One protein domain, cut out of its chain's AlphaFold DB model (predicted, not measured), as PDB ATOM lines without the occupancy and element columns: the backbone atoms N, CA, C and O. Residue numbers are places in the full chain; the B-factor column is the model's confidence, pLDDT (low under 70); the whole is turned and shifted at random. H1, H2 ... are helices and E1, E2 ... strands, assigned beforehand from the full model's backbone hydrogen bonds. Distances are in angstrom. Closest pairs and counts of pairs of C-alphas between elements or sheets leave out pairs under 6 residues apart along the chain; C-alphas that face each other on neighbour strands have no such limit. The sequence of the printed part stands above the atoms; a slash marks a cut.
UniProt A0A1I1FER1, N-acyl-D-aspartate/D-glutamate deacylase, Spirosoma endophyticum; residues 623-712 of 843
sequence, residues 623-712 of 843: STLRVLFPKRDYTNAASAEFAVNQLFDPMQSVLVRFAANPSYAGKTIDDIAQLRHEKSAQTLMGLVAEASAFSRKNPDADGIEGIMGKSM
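Overview. This is residues 623 to 712 of the 843 residues of the protein "N-acyl-D-aspartate/D-glutamate deacylase" of Spirosoma endophyticum (UniProt A0A1I1FER1). One long helix, H4, has H2 and H3 packed steeply on its first part and the antiparallel ribbon E1 E2 beside it. The class is mixed, in order H1, H2, E1, H3, H4, E2. The 90 printed residues are compact, radius of gyration of the C-alphas 11.9 A, spans 33, 27 and 27 A.

Arrangement. H1, residues 625 to 628, only just touches H4, residues 680 to 697, with 3 C-alpha pairs within 8 A. H2, residues 637 to 646, touches H4 at a steep tilt, 66 degrees, closest C-alphas Ala 640 and Ala 681. E1, residues 654 to 658, and E2, residues 705 to 710, are antiparallel, N 656 to O 706 2.8 A. H3, residues 669 to 676, touches H4 about perpendicular, 81 degrees, closest C-alphas Ala 673 and Ser 680. Every O i to N i+4 pair in H2, H3 and H4 is within hydrogen-bond range.

Along the chain. H1 begins at (36.603, 34.966, -25.366); E2 ends at (40.287, 35.775, -37.297). H4 measures 25.6 A.

Size, cuts and confidence. The printed part has no cut; no printed residue is under 70 pLDDT.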
ATOM      1  N   SER A 623      38.992  40.964 -28.740       90.75
ATOM      2  CA  SER A 623      38.019  41.089 -27.649       90.75
ATOM      3  C   SER A 623      38.201  39.970 -26.615       90.75
ATOM      4  O   SER A 623      39.203  39.255 -26.620       90.75
ATOM      5  N   THR A 624      37.247  39.847 -25.697       91.38
ATOM      6  CA  THR A 624      37.147  38.730 -24.750       91.38
ATOM      7  C   THR A 624      36.744  37.434 -25.456       91.38
ATOM      8  O   THR A 624      36.012  37.465 -26.440       91.38
ATOM      9  N   LEU A 625      37.108  36.273 -24.916       92.25
ATOM     10  CA  LEU A 625      36.603  34.966 -25.366       92.25
ATOM     11  C   LEU A 625      35.073  34.851 -25.267       92.25
ATOM     12  O   LEU A 625      34.462  34.009 -25.919       92.25
ATOM     13  N   ARG A 626      34.444  35.687 -24.438       90.12
ATOM     14  CA  ARG A 626      33.008  35.647 -24.146       90.12
ATOM     15  C   ARG A 626      32.150  36.082 -25.325       90.12
ATOM     16  O   ARG A 626      31.048  35.554 -25.481       90.12
ATOM     17  N   VAL A 627      32.645  37.004 -26.160       88.06
ATOM     18  CA  VAL A 627      31.876  37.493 -27.319       88.06
ATOM     19  C   VAL A 627      31.623  36.394 -28.353       88.06
ATOM     20  O   VAL A 627      30.629  36.443 -29.063       88.06
ATOM     21  N   LEU A 628      32.447  35.343 -28.348       88.56
ATOM     22  CA  LEU A 628      32.325  34.194 -29.244       88.56
ATOM     23  C   LEU A 628      31.137  33.281 -28.930       88.56
ATOM     24  O   LEU A 628      30.811  32.433 -29.746       88.56
ATOM     25  N   PHE A 629      30.508  33.390 -27.757       88.12
ATOM     26  CA  PHE A 629      29.430  32.479 -27.372       88.12
ATOM     27  C   PHE A 629      28.055  33.069 -27.690       88.12
ATOM     28  O   PHE A 629      27.661  34.054 -27.043       88.12
ATOM     29  N   PRO A 630      27.271  32.441 -28.592       82.50
ATOM     30  CA  PRO A 630      25.876  32.799 -28.803       82.50
ATOM     31  C   PRO A 630      25.105  32.842 -27.481       82.50
ATOM     32  O   PRO A 630      25.240  31.953 -26.635       82.50
ATOM     33  N   LYS A 631      24.296  33.893 -27.291       83.00
ATOM     34  CA  LYS A 631      23.484  34.131 -26.078       83.00
ATOM     35  C   LYS A 631      24.274  34.175 -24.759       83.00
ATOM     36  O   LYS A 631      23.652  34.167 -23.700       83.00
ATOM     37  N   ARG A 632      25.614  34.224 -24.811       84.94
ATOM     38  CA  ARG A 632      26.506  34.183 -23.639       84.94
ATOM     39  C   ARG A 632      26.339  32.917 -22.781       84.94
ATOM     40  O   ARG A 632      26.583  32.934 -21.579       84.94
ATOM     41  N   ASP A 633      25.951  31.804 -23.409       86.00
ATOM     42  CA  ASP A 633      25.894  30.488 -22.762       86.00
ATOM     43  C   ASP A 633      27.233  29.752 -22.912       86.00
ATOM     44  O   ASP A 633      27.473  29.025 -23.878       86.00
ATOM     45  N   TYR A 634      28.114  29.952 -21.932       88.81
ATOM     46  CA  TYR A 634      29.488  29.429 -21.924       88.81
ATOM     47  C   TYR A 634      29.589  27.925 -21.648       88.81
ATOM     48  O   TYR A 634      30.667  27.342 -21.755       88.81
ATOM     49  N   THR A 635      28.481  27.300 -21.246       88.31
ATOM     50  CA  THR A 635      28.433  25.885 -20.845       88.31
ATOM     51  C   THR A 635      27.859  24.970 -21.919       88.31
ATOM     52  O   THR A 635      27.817  23.753 -21.742       88.31
ATOM     53  N   ASN A 636      27.447  25.538 -23.048       92.56
ATOM     54  CA  ASN A 636      26.762  24.819 -24.104       92.56
ATOM     55  C   ASN A 636      27.718  24.388 -25.220       92.56
ATOM     56  O   ASN A 636      28.271  25.212 -25.947       92.56
ATOM     57  N   ALA A 637      27.866  23.072 -25.380       91.81
ATOM     58  CA  ALA A 637      28.747  22.484 -26.384       91.81
ATOM     59  C   ALA A 637      28.354  22.858 -27.822       91.81
ATOM     60  O   ALA A 637      29.231  23.099 -28.643       91.81
ATOM     61  N   ALA A 638      27.056  22.967 -28.127       92.94
ATOM     62  CA  ALA A 638      26.600  23.372 -29.455       92.94
ATOM     63  C   ALA A 638      26.932  24.845 -29.744       92.94
ATOM     64  O   ALA A 638      27.317  25.173 -30.863       92.94
ATOM     65  N   SER A 639      26.846  25.721 -28.736       91.81
ATOM     66  CA  SER A 639      27.279  27.120 -28.849       91.81
ATOM     67  C   SER A 639      28.782  27.232 -29.117       91.81
ATOM     68  O   SER A 639      29.193  28.022 -29.963       91.81
ATOM     69  N   ALA A 640      29.599  26.426 -28.433       93.19
ATOM     70  CA  ALA A 640      31.045  26.401 -28.647       93.19
ATOM     71  C   ALA A 640      31.425  25.836 -30.025       93.19
ATOM     72  O   ALA A 640      32.287  26.399 -30.697       93.19
ATOM     73  N   GLU A 641      30.759  24.762 -30.466       94.75
ATOM     74  CA  GLU A 641      30.915  24.200 -31.815       94.75
ATOM     75  C   GLU A 641      30.508  25.209 -32.892       94.75
ATOM     76  O   GLU A 641      31.210  25.389 -33.883       94.75
ATOM     77  N   PHE A 642      29.407  25.934 -32.698       93.50
ATOM     78  CA  PHE A 642      29.036  27.011 -33.609       93.50
ATOM     79  C   PHE A 642      30.129  28.086 -33.665       93.50
ATOM     80  O   PHE A 642      30.569  28.449 -34.752       93.50
ATOM     81  N   ALA A 643      30.628  28.538 -32.512       92.81
ATOM     82  CA  ALA A 643      31.648  29.577 -32.439       92.81
ATOM     83  C   ALA A 643      32.919  29.230 -33.235       92.81
ATOM     84  O   ALA A 643      33.351  30.030 -34.064       92.81
ATOM     85  N   VAL A 644      33.484  28.032 -33.034       93.81
ATOM     86  CA  VAL A 644      34.715  27.595 -33.732       93.81
ATOM     87  C   VAL A 644      34.523  27.409 -35.240       93.81
ATOM     88  O   VAL A 644      35.486  27.489 -36.000       93.81
ATOM     89  N   ASN A 645      33.290  27.160 -35.682       93.00
ATOM     90  CA  ASN A 645      32.978  26.964 -37.094       93.00
ATOM     91  C   ASN A 645      32.623  28.279 -37.802       93.00
ATOM     92  O   ASN A 645      32.916  28.424 -38.988       93.00
ATOM     93  N   GLN A 646      32.002  29.226 -37.092       93.69
ATOM     94  CA  GLN A 646      31.289  30.351 -37.702       93.69
ATOM     95  C   GLN A 646      31.726  31.742 -37.227       93.69
ATOM     96  O   GLN A 646      31.531  32.701 -37.970       93.69
ATOM     97  N   LEU A 647      32.316  31.875 -36.033       91.56
ATOM     98  CA  LEU A 647      32.596  33.179 -35.401       91.56
ATOM     99  C   LEU A 647      34.086  33.497 -35.229       91.56
ATOM    100  O   LEU A 647      34.433  34.621 -34.869       91.56
ATOM    101  N   PHE A 648      34.968  32.517 -35.446       94.00
ATOM    102  CA  PHE A 648      36.417  32.711 -35.546       94.00
ATOM    103  C   PHE A 648      37.107  31.465 -36.098       94.00
ATOM    104  O   PHE A 648      36.542  30.378 -36.047       94.00
ATOM    105  N   ASP A 649      38.329  31.588 -36.618       94.56
ATOM    106  CA  ASP A 649      39.196  30.459 -36.993       94.56
ATOM    107  C   ASP A 649      40.084  30.002 -35.827       94.56
ATOM    108  O   ASP A 649      40.994  30.748 -35.453       94.56
ATOM    109  N   PRO A 650      39.879  28.799 -35.249       95.06
ATOM    110  CA  PRO A 650      40.672  28.328 -34.118       95.06
ATOM    111  C   PRO A 650      42.148  28.088 -34.449       95.06
ATOM    112  O   PRO A 650      42.959  28.125 -33.526       95.06
ATOM    113  N   MET A 651      42.504  27.902 -35.726       95.81
ATOM    114  CA  MET A 651      43.887  27.709 -36.181       95.81
ATOM    115  C   MET A 651      44.628  29.027 -36.426       95.81
ATOM    116  O   MET A 651      45.851  29.036 -36.532       95.81
ATOM    117  N   GLN A 652      43.907  30.145 -36.546       94.06
ATOM    118  CA  GLN A 652      44.493  31.467 -36.807       94.06
ATOM    119  C   GLN A 652      44.229  32.480 -35.688       94.06
ATOM    120  O   GLN A 652      44.873  33.528 -35.641       94.06
ATOM    121  N   SER A 653      43.293  32.190 -34.786       94.94
ATOM    122  CA  SER A 653      42.920  33.096 -33.703       94.94
ATOM    123  C   SER A 653      43.777  32.856 -32.477       94.94
ATOM    124  O   SER A 653      43.809  31.754 -31.931       94.94
ATOM    125  N   VAL A 654      44.466  33.906 -32.045       94.62
ATOM    126  CA  VAL A 654      45.547  33.841 -31.059       94.62
ATOM    127  C   VAL A 654      45.076  34.400 -29.725       94.62
ATOM    128  O   VAL A 654      44.566  35.521 -29.667       94.62
ATOM    129  N   LEU A 655      45.303  33.670 -28.631       94.00
ATOM    130  CA  LEU A 655      45.175  34.239 -27.292       94.00
ATOM    131  C   LEU A 655      46.261  35.286 -27.081       94.00
ATOM    132  O   LEU A 655      47.447  34.984 -27.017       94.00
ATOM    133  N   VAL A 656      45.848  36.533 -26.930       91.50
ATOM    134  CA  VAL A 656      46.744  37.657 -26.658       91.50
ATOM    135  C   VAL A 656      47.260  37.604 -25.226       91.50
ATOM    136  O   VAL A 656      48.416  37.917 -24.949       91.50
ATOM    137  N   ARG A 657      46.374  37.238 -24.301       91.75
ATOM    138  CA  ARG A 657      46.643  37.145 -22.868       91.75
ATOM    139  C   ARG A 657      45.687  36.139 -22.246       91.75
ATOM    140  O   ARG A 657      44.539  36.029 -22.672       91.75
ATOM    141  N   PHE A 658      46.152  35.444 -21.218       95.00
ATOM    142  CA  PHE A 658      45.324  34.528 -20.443       95.00
ATOM    143  C   PHE A 658      45.895  34.394 -19.028       95.00
ATOM    144  O   PHE A 658      46.841  33.651 -18.792       95.00
ATOM    145  N   ALA A 659      45.360  35.155 -18.076       94.19
ATOM    146  CA  ALA A 659      45.903  35.276 -16.724       94.19
ATOM    147  C   ALA A 659      45.848  33.959 -15.933       94.19
ATOM    148  O   ALA A 659      46.743  33.686 -15.137       94.19
ATOM    149  N   ALA A 660      44.835  33.120 -16.186       94.50
ATOM    150  CA  ALA A 660      44.707  31.812 -15.543       94.50
ATOM    151  C   ALA A 660      45.857  30.856 -15.913       94.50
ATOM    152  O   ALA A 660      46.253  30.031 -15.092       94.50
ATOM    153  N   ASN A 661      46.419  31.000 -17.118       95.81
ATOM    154  CA  ASN A 661      47.628  30.303 -17.543       95.81
ATOM    155  C   ASN A 661      48.417  31.157 -18.559       95.81
ATOM    156  O   ASN A 661      48.177  31.055 -19.767       95.81
ATOM    157  N   PRO A 662      49.393  31.964 -18.099       94.19
ATOM    158  CA  PRO A 662      50.130  32.886 -18.965       94.19
ATOM    159  C   PRO A 662      50.892  32.217 -20.117       94.19
ATOM    160  O   PRO A 662      51.171  32.874 -21.116       94.19
ATOM    161  N   SER A 663      51.201  30.917 -20.018       95.44
ATOM    162  CA  SER A 663      51.892  30.170 -21.084       95.44
ATOM    163  C   SER A 663      51.055  29.990 -22.356       95.44
ATOM    164  O   SER A 663      51.603  29.651 -23.406       95.44
ATOM    165  N   TYR A 664      49.739  30.217 -22.279       95.94
ATOM    166  CA  TYR A 664      48.840  30.173 -23.432       95.94
ATOM    167  C   TYR A 664      48.844  31.465 -24.255       95.94
ATOM    168  O   TYR A 664      48.362  31.458 -25.386       95.94
ATOM    169  N   ALA A 665      49.409  32.562 -23.741       92.50
ATOM    170  CA  ALA A 665      49.566  33.780 -24.526       92.50
ATOM    171  C   ALA A 665      50.451  33.524 -25.763       92.50
ATOM    172  O   ALA A 665      51.489  32.864 -25.685       92.50
ATOM    173  N   GLY A 666      50.027  34.035 -26.916       91.94
ATOM    174  CA  GLY A 666      50.662  33.830 -28.215       91.94
ATOM    175  C   GLY A 666      50.310  32.509 -28.909       91.94
ATOM    176  O   GLY A 666      50.768  32.303 -30.030       91.94
ATOM    177  N   LYS A 667      49.511  31.627 -28.292       95.56
ATOM    178  CA  LYS A 667      49.054  30.366 -28.901       95.56
ATOM    179  C   LYS A 667      47.683  30.513 -29.539       95.56
ATOM    180  O   LYS A 667      46.868  31.319 -29.084       95.56
ATOM    181  N   THR A 668      47.418  29.717 -30.567       96.75
ATOM    182  CA  THR A 668      46.076  29.612 -31.140       96.75
ATOM    183  C   THR A 668      45.169  28.760 -30.252       96.75
ATOM    184  O   THR A 668      45.645  28.014 -29.391       96.75
ATOM    185  N   ILE A 669      43.849  28.864 -30.434       96.31
ATOM    186  CA  ILE A 669      42.910  27.987 -29.715       96.31
ATOM    187  C   ILE A 669      43.171  26.518 -30.067       96.31
ATOM    188  O   ILE A 669      43.086  25.664 -29.185       96.31
ATOM    189  N   ASP A 670      43.547  26.230 -31.313       97.00
ATOM    190  CA  ASP A 670      43.888  24.874 -31.739       97.00
ATOM    191  C   ASP A 670      45.189  24.354 -31.104       97.00
ATOM    192  O   ASP A 670      45.206  23.240 -30.584       97.00
ATOM    193  N   ASP A 671      46.243  25.176 -31.012       97.69
ATOM    194  CA  ASP A 671      47.482  24.796 -30.307       97.69
ATOM    195  C   ASP A 671      47.200  24.406 -28.848       97.69
ATOM    196  O   ASP A 671      47.758  23.447 -28.312       97.69
ATOM    197  N   ILE A 672      46.326  25.164 -28.179       97.88
ATOM    198  CA  ILE A 672      45.944  24.897 -26.791       97.88
ATOM    199  C   ILE A 672      45.105  23.620 -26.707       97.88
ATOM    200  O   ILE A 672      45.297  22.833 -25.779       97.88
ATOM    201  N   ALA A 673      44.217  23.382 -27.671       97.69
ATOM    202  CA  ALA A 673      43.424  22.160 -27.739       97.69
ATOM    203  C   ALA A 673      44.313  20.919 -27.898       97.69
ATOM    204  O   ALA A 673      44.141  19.935 -27.175       97.69
ATOM    205  N   GLN A 674      45.345  21.004 -28.741       97.94
ATOM    206  CA  GLN A 674      46.355  19.953 -28.891       97.94
ATOM    207  C   GLN A 674      47.132  19.712 -27.589       97.94
ATOM    208  O   GLN A 674      47.291  18.561 -27.182       97.94
ATOM    209  N   LEU A 675      47.556  20.778 -26.892       97.12
ATOM    210  CA  LEU A 675      48.228  20.679 -25.585       97.12
ATOM    211  C   LEU A 675      47.348  20.036 -24.503       97.12
ATOM    212  O   LEU A 675      47.871  19.417 -23.578       97.12
ATOM    213  N   ARG A 676      46.027  20.209 -24.594       97.19
ATOM    214  CA  ARG A 676      45.046  19.656 -23.647       97.19
ATOM    215  C   ARG A 676      44.525  18.277 -24.051       97.19
ATOM    216  O   ARG A 676      43.835  17.654 -23.251       97.19
ATOM    217  N   HIS A 677      44.852  17.796 -25.252       97.38
ATOM    218  CA  HIS A 677      44.241  16.612 -25.869       97.38
ATOM    219  C   HIS A 677      42.705  16.715 -25.966       97.38
ATOM    220  O   HIS A 677      41.978  15.753 -25.722       97.38
ATOM    221  N   GLU A 678      42.211  17.899 -26.328       97.12
ATOM    222  CA  GLU A 678      40.790  18.237 -26.445       97.12
ATOM    223  C   GLU A 678      40.449  18.701 -27.871       97.12
ATOM    224  O   GLU A 678      41.328  18.975 -28.685       97.12
ATOM    225  N   LYS A 679      39.152  18.820 -28.184       97.00
ATOM    226  CA  LYS A 679      38.691  19.546 -29.381       97.00
ATOM    227  C   LYS A 679      38.688  21.051 -29.123       97.00
ATOM    228  O   LYS A 679      38.392  21.474 -28.006       97.00
ATOM    229  N   SER A 680      38.862  21.862 -30.165       96.75
ATOM    230  CA  SER A 680      38.901  23.330 -30.061       96.75
ATOM    231  C   SER A 680      37.645  23.914 -29.390       96.75
ATOM    232  O   SER A 680      37.763  24.809 -28.557       96.75
ATOM    233  N   ALA A 681      36.451  23.364 -29.657       95.69
ATOM    234  CA  ALA A 681      35.203  23.778 -28.997       95.69
ATOM    235  C   ALA A 681      35.191  23.469 -27.486       95.69
ATOM    236  O   ALA A 681      34.810  24.313 -26.674       95.69
ATOM    237  N   GLN A 682      35.660  22.280 -27.090       96.12
ATOM    238  CA  GLN A 682      35.786  21.899 -25.680       96.12
ATOM    239  C   GLN A 682      36.810  22.788 -24.964       96.12
ATOM    240  O   GLN A 682      36.544  23.289 -23.870       96.12
ATOM    241  N   THR A 683      37.952  23.036 -25.604       96.81
ATOM    242  CA  THR A 683      38.992  23.922 -25.082       96.81
ATOM    243  C   THR A 683      38.487  25.346 -24.909       96.81
ATOM    244  O   THR A 683      38.726  25.942 -23.862       96.81
ATOM    245  N   LEU A 684      37.729  25.883 -25.869       95.94
ATOM    246  CA  LEU A 684      37.130  27.213 -25.762       95.94
ATOM    247  C   LEU A 684      36.248  27.342 -24.506       95.94
ATOM    248  O   LEU A 684      36.395  28.303 -23.746       95.94
ATOM    249  N   MET A 685      35.380  26.360 -24.241       96.31
ATOM    250  CA  MET A 685      34.561  26.323 -23.020       96.31
ATOM    251  C   MET A 685      35.423  26.244 -21.754       96.31
ATOM    252  O   MET A 685      35.186  26.978 -20.788       96.31
ATOM    253  N   GLY A 686      36.444  25.381 -21.765       96.06
ATOM    254  CA  GLY A 686      37.387  25.220 -20.659       96.06
ATOM    255  C   GLY A 686      38.107  26.525 -20.312       96.06
ATOM    256  O   GLY A 686      38.154  26.913 -19.144       96.06
ATOM    257  N   LEU A 687      38.575  27.257 -21.324       96.44
ATOM    258  CA  LEU A 687      39.255  28.541 -21.151       96.44
ATOM    259  C   LEU A 687      38.340  29.601 -20.521       96.44
ATOM    260  O   LEU A 687      38.761  30.313 -19.608       96.44
ATOM    261  N   VAL A 688      37.072  29.694 -20.937       94.81
ATOM    262  CA  VAL A 688      36.117  30.635 -20.321       94.81
ATOM    263  C   VAL A 688      35.813  30.257 -18.868       94.81
ATOM    264  O   VAL A 688      35.727  31.139 -18.001       94.81
ATOM    265  N   ALA A 689      35.685  28.963 -18.568       95.06
ATOM    266  CA  ALA A 689      35.481  28.480 -17.204       95.06
ATOM    267  C   ALA A 689      36.688  28.794 -16.300       95.06
ATOM    268  O   ALA A 689      36.511  29.288 -15.181       95.06
ATOM    269  N   GLU A 690      37.908  28.583 -16.797       96.00
ATOM    270  CA  GLU A 690      39.162  28.905 -16.108       96.00
ATOM    271  C   GLU A 690      39.314  30.407 -15.866       96.00
ATOM    272  O   GLU A 690      39.578  30.818 -14.734       96.00
ATOM    273  N   ALA A 691      39.061  31.237 -16.881       94.25
ATOM    274  CA  ALA A 691      39.064  32.691 -16.739       94.25
ATOM    275  C   ALA A 691      38.033  33.159 -15.697       94.25
ATOM    276  O   ALA A 691      38.334  34.000 -14.848       94.25
ATOM    277  N   SER A 692      36.832  32.572 -15.693       91.44
ATOM    278  CA  SER A 692      35.784  32.878 -14.707       91.44
ATOM    279  C   SER A 692      36.163  32.437 -13.289       91.44
ATOM    280  O   SER A 692      35.857  33.119 -12.308       91.44
ATOM    281  N   ALA A 693      36.828  31.290 -13.142       93.94
ATOM    282  CA  ALA A 693      37.350  30.833 -11.858       93.94
ATOM    283  C   ALA A 693      38.487  31.734 -11.357       93.94
ATOM    284  O   ALA A 693      38.522  32.062 -10.170       93.94
ATOM    285  N   PHE A 694      39.373  32.170 -12.254       94.19
ATOM    286  CA  PHE A 694      40.447  33.107 -11.940       94.19
ATOM    287  C   PHE A 694      39.898  34.467 -11.505       94.19
ATOM    288  O   PHE A 694      40.309  34.966 -10.462       94.19
ATOM    289  N   SER A 695      38.922  35.017 -12.234       90.06
ATOM    290  CA  SER A 695      38.253  36.283 -11.901       90.06
ATOM    291  C   SER A 695      37.625  36.259 -10.506       90.06
ATOM    292  O   SER A 695      37.861  37.153  -9.702       90.06
ATOM    293  N   ARG A 696      36.903  35.183 -10.159       89.69
ATOM    294  CA  ARG A 696      36.308  35.031  -8.817       89.69
ATOM    295  C   ARG A 696      37.345  34.993  -7.695       89.69
ATOM    296  O   ARG A 696      37.048  35.426  -6.588       89.69
ATOM    297  N   LYS A 697      38.533  34.444  -7.964       93.12
ATOM    298  CA  LYS A 697      39.641  34.388  -6.997       93.12
ATOM    299  C   LYS A 697      40.438  35.692  -6.932       93.12
ATOM    300  O   LYS A 697      41.065  35.950  -5.912       93.12
ATOM    301  N   ASN A 698      40.413  36.490  -7.999       92.00
ATOM    302  CA  ASN A 698      41.184  37.719  -8.148       92.00
ATOM    303  C   ASN A 698      40.250  38.851  -8.618       92.00
ATOM    304  O   ASN A 698      40.309  39.240  -9.784       92.00
ATOM    305  N   PRO A 699      39.363  39.359  -7.742       82.38
ATOM    306  CA  PRO A 699      38.330  40.323  -8.129       82.38
ATOM    307  C   PRO A 699      38.893  41.664  -8.624       82.38
ATOM    308  O   PRO A 699      38.206  42.361  -9.364       82.38
ATOM    309  N   ASP A 700      40.135  41.990  -8.260       83.69
ATOM    310  CA  ASP A 700      40.833  43.217  -8.665       83.69
ATOM    311  C   ASP A 700      41.742  43.018  -9.897       83.69
ATOM    312  O   ASP A 700      42.476  43.927 -10.281       83.69
ATOM    313  N   ALA A 701      41.761  41.819 -10.495       81.56
ATOM    314  CA  ALA A 701      42.591  41.539 -11.663       81.56
ATOM    315  C   ALA A 701      41.916  42.008 -12.960       81.56
ATOM    316  O   ALA A 701      40.863  41.502 -13.347       81.56
ATOM    317  N   ASP A 702      42.593  42.903 -13.678       76.56
ATOM    318  CA  ASP A 702      42.196  43.360 -15.008       76.56
ATOM    319  C   ASP A 702      42.849  42.534 -16.125       76.56
ATOM    320  O   ASP A 702      43.869  41.868 -15.935       76.56
ATOM    321  N   GLY A 703      42.271  42.591 -17.330       81.56
ATOM    322  CA  GLY A 703      42.867  41.970 -18.518       81.56
ATOM    323  C   GLY A 703      42.982  40.445 -18.429       81.56
ATOM    324  O   GLY A 703      43.940  39.872 -18.943       81.56
ATOM    325  N   ILE A 704      42.011  39.787 -17.789       89.69
ATOM    326  CA  ILE A 704      42.043  38.349 -17.472       89.69
ATOM    327  C   ILE A 704      42.263  37.487 -18.714       89.69
ATOM    328  O   ILE A 704      43.076  36.569 -18.698       89.69
ATOM    329  N   GLU A 705      41.555  37.773 -19.795       92.81
ATOM    330  CA  GLU A 705      41.744  37.089 -21.067       92.81
ATOM    331  C   GLU A 705      41.557  38.068 -22.230       92.81
ATOM    332  O   GLU A 705      41.051  39.184 -22.051       92.81
ATOM    333  N   GLY A 706      42.055  37.685 -23.401       93.12
ATOM    334  CA  GLY A 706      41.750  38.348 -24.659       93.12
ATOM    335  C   GLY A 706      42.232  37.516 -25.840       93.12
ATOM    336  O   GLY A 706      43.306  36.911 -25.780       93.12
ATOM    337  N   ILE A 707      41.454  37.514 -26.917       94.25
ATOM    338  CA  ILE A 707      41.725  36.791 -28.158       94.25
ATOM    339  C   ILE A 707      41.757  37.767 -29.334       94.25
ATOM    340  O   ILE A 707      40.937  38.680 -29.405       94.25
ATOM    341  N   MET A 708      42.701  37.566 -30.254       94.25
ATOM    342  CA  MET A 708      42.616  38.089 -31.615       94.25
ATOM    343  C   MET A 708      41.852  37.078 -32.469       94.25
ATOM    344  O   MET A 708      42.394  36.016 -32.773       94.25
ATOM    345  N   GLY A 709      40.600  37.381 -32.806       92.56
ATOM    346  CA  GLY A 709      39.716  36.513 -33.579       92.56
ATOM    347  C   GLY A 709      39.848  36.762 -35.076       92.56
ATOM    348  O   GLY A 709      39.489  37.836 -35.561       92.56
ATOM    349  N   LYS A 710      40.329  35.769 -35.829       92.25
ATOM    350  CA  LYS A 710      40.287  35.775 -37.297       92.25
ATOM    351  C   LYS A 710      38.875  35.401 -37.745       92.25
ATOM    352  O   LYS A 710      38.534  34.220 -37.739       92.25
ATOM    353  N   SER A 711      38.058  36.399 -38.088       90.38
ATOM    354  CA  SER A 711      36.665  36.168 -38.504       90.38
ATOM    355  C   SER A 711      36.090  37.206 -39.470       90.38
ATOM    356  O   SER A 711      34.890  37.462 -39.465       90.38
ATOM    357  N   MET A 712      36.924  37.822 -40.302       95.31
ATOM    358  CA  MET A 712      36.471  38.769 -41.324       95.31
ATOM    359  C   MET A 712      37.123  38.441 -42.671       95.31
ATOM    360  O   MET A 712      38.222  37.883 -42.708       95.31
TER     361      MET A 712